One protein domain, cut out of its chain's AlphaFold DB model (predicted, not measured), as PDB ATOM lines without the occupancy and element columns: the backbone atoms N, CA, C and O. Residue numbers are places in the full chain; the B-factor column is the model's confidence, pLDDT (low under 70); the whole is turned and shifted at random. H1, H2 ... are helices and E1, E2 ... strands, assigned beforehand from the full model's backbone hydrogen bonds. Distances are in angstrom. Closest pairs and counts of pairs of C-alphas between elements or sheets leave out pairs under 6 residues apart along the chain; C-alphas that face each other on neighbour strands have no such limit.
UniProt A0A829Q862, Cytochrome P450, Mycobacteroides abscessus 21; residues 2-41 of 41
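This is residues 2 to 41 of the 41 residues of the protein "Cytochrome P450" of Mycobacteroides abscessus 21 (UniProt A0A829Q862). The backbone makes a flat, open loop with a small antiparallel strand pair towards each end of its long axis: E1 beside E4 with the short helix H1 near them, and the hairpin of E2 and E3. Two stretches with no named element, residues 12 to 20 and 31 to 37, join the two pairs as the sides of the loop. The printed part has 40 residues, with one named helix and four named strands in the order H1, E1, E2, E3, E4, making two separate antiparallel sheets of two strands, E1 - E4 and E2 - E3. The class is mixed, helices and strands, with under half of the residues, 19, in named elements. The whole is only just loose, close to extended, with a radius of gyration of the C-alphas of 13.1 A and spans of 37 by 24 by 10 A.

H1 is residues 2 to 8, 10.4 A from first to last C-alpha, and begins with C-alpha 2 at (103.472, 121.594, 133.407). E1 follows at residues 9 to 11, 6.6 A long. E2 is residues 21 to 23, 6.9 A long, with C-alpha 21 at (95.716, 102.601, 141.264). E3 is residues 28 to 30, 7.0 A long. E4 is residues 38 to 40, 6.8 A long, and ends with C-alpha 40 at (116.325, 116.908, 128.085).

H1 has 2 of 3 O i to N i+4 pairs within hydrogen-bond range. The closest C-alphas of H1 and E4 are those of His 8 and Arg 40, 6.0 A apart. E1 and E4 are antiparallel neighbours, with 150 degrees between their directions. C-alphas 10 and 39 face each other at 5.3 A, and N 10 and O 39 are within hydrogen-bond range at 2.8 A, as are N 39 and O 10 at 2.9 A. E2 and E3 form a hairpin and are antiparallel at 140 degrees. C-alphas 22 and 29 face each other at 5.4 A, and N 22 and O 29 are within hydrogen-bond range at 2.8 A. H1, E1 and E4 are each apart from both E2 and E3.

The two C-alphas farthest apart are those of Gly 25 and Arg 41, at 38.1 A. The first and last printed C-alphas, those of Leu 2 and Arg 41, are 14.7 A apart. The printed part has no cut and ends at the chain's last residue, Arg 41. The links from H1 to E1 and from E2 to E3 are tight; those from E1 to E2, with 9 residues, and from E3 to E4, with 7, are short, and no link is long. The mean pLDDT of the printed part of this model is 94.9, and no printed residue is under 70.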
ATOM      1  N   LEU A   2     103.321 122.388 134.639       94.31
ATOM      2  CA  LEU A   2     103.472 121.594 133.407       94.31
ATOM      3  C   LEU A   2     104.178 122.332 132.252       94.31
ATOM      4  O   LEU A   2     105.113 121.797 131.667       94.31
ATOM      5  N   ARG A   3     103.792 123.588 131.979       96.31
ATOM      6  CA  ARG A   3     104.424 124.432 130.945       96.31
ATOM      7  C   ARG A   3     105.942 124.538 131.108       96.31
ATOM      8  O   ARG A   3     106.659 124.519 130.115       96.31
ATOM      9  N   THR A   4     106.417 124.678 132.341       96.56
ATOM     10  CA  THR A   4     107.844 124.819 132.642       96.56
ATOM     11  C   THR A   4     108.577 123.510 132.380       96.56
ATOM     12  O   THR A   4     109.605 123.510 131.716       96.56
ATOM     13  N   VAL A   5     108.018 122.385 132.831       95.56
ATOM     14  CA  VAL A   5     108.624 121.062 132.635       95.56
ATOM     15  C   VAL A   5     108.684 120.709 131.151       95.56
ATOM     16  O   VAL A   5     109.758 120.415 130.633       95.56
ATOM     17  N   LEU A   6     107.563 120.836 130.435       96.06
ATOM     18  CA  LEU A   6     107.482 120.482 129.013       96.06
ATOM     19  C   LEU A   6     108.257 121.436 128.090       96.06
ATOM     20  O   LEU A   6     108.480 121.119 126.924       96.06
ATOM     21  N   ARG A   7     108.689 122.604 128.587       96.62
ATOM     22  CA  ARG A   7     109.611 123.483 127.853       96.62
ATOM     23  C   ARG A   7     111.022 122.896 127.782       96.62
ATOM     24  O   ARG A   7     111.710 123.133 126.795       96.62
ATOM     25  N   HIS A   8     111.450 122.167 128.812       97.50
ATOM     26  CA  HIS A   8     112.834 121.701 128.956       97.50
ATOM     27  C   HIS A   8     112.996 120.185 128.820       97.50
ATOM     28  O   HIS A   8     114.106 119.714 128.573       97.50
ATOM     29  N   PHE A   9     111.909 119.427 128.963       97.75
ATOM     30  CA  PHE A   9     111.933 117.972 128.977       97.75
ATOM     31  C   PHE A   9     110.861 117.375 128.065       97.75
ATOM     32  O   PHE A   9     109.742 117.882 127.978       97.75
ATOM     33  N   THR A  10     111.202 116.257 127.433       96.75
ATOM     34  CA  THR A  10     110.279 115.392 126.694       96.75
ATOM     35  C   THR A  10     110.022 114.132 127.513       96.75
ATOM     36  O   THR A  10     110.961 113.531 128.029       96.75
ATOM     37  N   ILE A  11     108.751 113.750 127.649       96.50
ATOM     38  CA  ILE A  11     108.337 112.514 128.322       96.50
ATOM     39  C   ILE A  11     108.459 111.357 127.331       96.50
ATOM     40  O   ILE A  11     107.978 111.468 126.203       96.50
ATOM     41  N   GLU A  12     109.081 110.264 127.755       96.56
ATOM     42  CA  GLU A  12     109.203 109.053 126.946       96.56
ATOM     43  C   GLU A  12     108.032 108.100 127.204       96.56
ATOM     44  O   GLU A  12     107.556 107.961 128.334       96.56
ATOM     45  N   THR A  13     107.559 107.438 126.148       95.75
ATOM     46  CA  THR A  13     106.570 106.367 126.272       95.75
ATOM     47  C   THR A  13     107.244 105.080 126.732       95.75
ATOM     48  O   THR A  13     108.423 104.841 126.474       95.75
ATOM     49  N   THR A  14     106.487 104.234 127.423       94.38
ATOM     50  CA  THR A  14     106.946 102.917 127.865       94.38
ATOM     51  C   THR A  14     105.994 101.840 127.368       94.38
ATOM     52  O   THR A  14     104.811 102.098 127.161       94.38
ATOM     53  N   THR A  15     106.519 100.633 127.184       96.38
ATOM     54  CA  THR A  15     105.737  99.418 126.912       96.38
ATOM     55  C   THR A  15     105.517  98.585 128.176       96.38
ATOM     56  O   THR A  15     105.007  97.468 128.096       96.38
ATOM     57  N   ALA A  16     105.951  99.081 129.339       93.94
ATOM     58  CA  ALA A  16     105.692  98.430 130.615       93.94
ATOM     59  C   ALA A  16     104.176  98.367 130.894       93.94
ATOM     60  O   ALA A  16     103.456  99.285 130.500       93.94
ATOM     61  N   PRO A  17     103.689  97.321 131.586       94.25
ATOM     62  CA  PRO A  17     102.289  97.242 131.987       94.25
ATOM     63  C   PRO A  17     101.859  98.420 132.864       94.25
ATOM     64  O   PRO A  17     102.651  98.928 133.664       94.25
ATOM     65  N   ASP A  18     100.579  98.780 132.765       93.44
ATOM     66  CA  ASP A  18      99.997  99.877 133.535       93.44
ATOM     67  C   ASP A  18     100.094  99.655 135.049       93.44
ATOM     68  O   ASP A  18      99.905  98.557 135.589       93.44
ATOM     69  N   GLU A  19     100.349 100.749 135.759       94.69
ATOM     70  CA  GLU A  19     100.415 100.761 137.209       94.69
ATOM     71  C   GLU A  19      99.014 100.677 137.823       94.69
ATOM     72  O   GLU A  19      98.087 101.388 137.434       94.69
ATOM     73  N   LYS A  20      98.850  99.821 138.837       95.25
ATOM     74  CA  LYS A  20      97.587  99.750 139.577       95.25
ATOM     75  C   LYS A  20      97.372 101.041 140.366       95.25
ATOM     76  O   LYS A  20      98.282 101.528 141.032       95.25
ATOM     77  N   TRP A  21      96.138 101.526 140.373       94.75
ATOM     78  CA  TRP A  21      95.716 102.601 141.264       94.75
ATOM     79  C   TRP A  21      95.465 102.073 142.677       94.75
ATOM     80  O   TRP A  21      94.989 100.950 142.861       94.75
ATOM     81  N   HIS A  22      95.769 102.887 143.685       93.38
ATOM     82  CA  HIS A  22      95.365 102.645 145.064       93.38
ATOM     83  C   HIS A  22      94.759 103.914 145.662       93.38
ATOM     84  O   HIS A  22      95.237 105.018 145.436       93.38
ATOM     85  N   SER A  23      93.710 103.761 146.462       94.00
ATOM     86  CA  SER A  23      93.112 104.861 147.216       94.00
ATOM     87  C   SER A  23      92.910 104.433 148.662       94.00
ATOM     88  O   SER A  23      92.602 103.274 148.942       94.00
ATOM     89  N   ARG A  24      93.113 105.368 149.593       90.75
ATOM     90  CA  ARG A  24      92.839 105.192 151.032       90.75
ATOM     91  C   ARG A  24      91.690 106.087 151.512       90.75
ATOM     92  O   ARG A  24      91.586 106.351 152.701       90.75
ATOM     93  N   GLY A  25      90.858 106.563 150.582       94.25
ATOM     94  CA  GLY A  25      89.695 107.414 150.865       94.25
ATOM     95  C   GLY A  25      89.955 108.924 150.799       94.25
ATOM     96  O   GLY A  25      89.018 109.692 150.965       94.25
ATOM     97  N   VAL A  26      91.193 109.356 150.529       94.25
ATOM     98  CA  VAL A  26      91.564 110.785 150.421       94.25
ATOM     99  C   VAL A  26      91.958 111.152 148.994       94.25
ATOM    100  O   VAL A  26      91.456 112.117 148.430       94.25
ATOM    101  N   ALA A  27      92.843 110.362 148.393       93.50
ATOM    102  CA  ALA A  27      93.289 110.540 147.021       93.50
ATOM    103  C   ALA A  27      93.555 109.178 146.376       93.50
ATOM    104  O   ALA A  27      93.924 108.219 147.063       93.50
ATOM    105  N   SER A  28      93.362 109.116 145.059       93.00
ATOM    106  CA  SER A  28      93.824 108.003 144.237       93.00
ATOM    107  C   SER A  28      95.264 108.276 143.831       93.00
ATOM    108  O   SER A  28      95.547 109.283 143.182       93.00
ATOM    109  N   CYS A  29      96.163 107.388 144.227       94.56
ATOM    110  CA  CYS A  29      97.578 107.475 143.926       94.56
ATOM    111  C   CYS A  29      98.018 106.242 143.120       94.56
ATOM    112  O   CYS A  29      97.415 105.168 143.238       94.56
ATOM    113  N   PRO A  30      99.060 106.363 142.290       95.69
ATOM    114  CA  PRO A  30      99.701 105.214 141.660       95.69
ATOM    115  C   PRO A  30     100.400 104.327 142.715       95.69
ATOM    116  O   PRO A  30     101.063 104.841 143.616       95.69
ATOM    117  N   LYS A  31     100.245 102.994 142.638       94.75
ATOM    118  CA  LYS A  31     100.718 102.030 143.664       94.75
ATOM    119  C   LYS A  31     102.240 101.983 143.874       94.75
ATOM    120  O   LYS A  31     102.707 101.612 144.945       94.75
ATOM    121  N   ASN A  32     102.986 102.349 142.853       93.50
ATOM    122  CA  ASN A  32     104.435 102.349 142.694       93.50
ATOM    123  C   ASN A  32     104.989 103.773 142.436       93.50
ATOM    124  O   ASN A  32     106.055 103.922 141.831       93.50
ATOM    125  N   ASN A  33     104.309 104.812 142.937       92.25
ATOM    126  CA  ASN A  33     104.739 106.219 142.937       92.25
ATOM    127  C   ASN A  33     104.716 106.956 141.583       92.25
ATOM    128  O   ASN A  33     105.212 108.081 141.525       92.25
ATOM    129  N   GLY A  34     104.162 106.384 140.507       93.56
ATOM    130  CA  GLY A  34     103.949 107.115 139.247       93.56
ATOM    131  C   GLY A  34     105.241 107.641 138.612       93.56
ATOM    132  O   GLY A  34     105.363 108.827 138.302       93.56
ATOM    133  N   ARG A  35     106.242 106.767 138.465       94.69
ATOM    134  CA  ARG A  35     107.560 107.121 137.915       94.69
ATOM    135  C   ARG A  35     107.488 107.356 136.403       94.69
ATOM    136  O   ARG A  35     106.853 106.590 135.688       94.69
ATOM    137  N   VAL A  36     108.208 108.367 135.913       95.06
ATOM    138  CA  VAL A  36     108.266 108.737 134.487       95.06
ATOM    139  C   VAL A  36     109.715 108.968 134.061       95.06
ATOM    140  O   VAL A  36     110.478 109.597 134.798       95.06
ATOM    141  N   THR A  37     110.087 108.497 132.868       96.81
ATOM    142  CA  THR A  37     111.371 108.825 132.231       96.81
ATOM    143  C   THR A  37     111.228 110.091 131.397       96.81
ATOM    144  O   THR A  37     110.287 110.243 130.616       96.81
ATOM    145  N   VAL A  38     112.178 111.007 131.565       97.06
ATOM    146  CA  VAL A  38     112.240 112.245 130.793       97.06
ATOM    147  C   VAL A  38     113.614 112.418 130.174       97.06
ATOM    148  O   VAL A  38     114.633 112.111 130.792       97.06
ATOM    149  N   ARG A  39     113.640 112.982 128.969       97.00
ATOM    150  CA  ARG A  39     114.865 113.383 128.283       97.00
ATOM    151  C   ARG A  39     114.929 114.897 128.178       97.00
ATOM    152  O   ARG A  39     113.909 115.547 127.955       97.00
ATOM    153  N   ARG A  40     116.123 115.474 128.330       95.31
ATOM    154  CA  ARG A  40     116.325 116.908 128.085       95.31
ATOM    155  C   ARG A  40     116.098 117.200 126.601       95.31
ATOM    156  O   ARG A  40     116.567 116.438 125.752       95.31
ATOM    157  N   ARG A  41     115.358 118.273 126.330       90.81
ATOM    158  CA  ARG A  41     115.157 118.803 124.982       90.81
ATOM    159  C   ARG A  41     116.344 119.645 124.533       90.81
ATOM    160  O   ARG A  41     116.911 120.359 125.393       90.81
TER     161      ARG A  41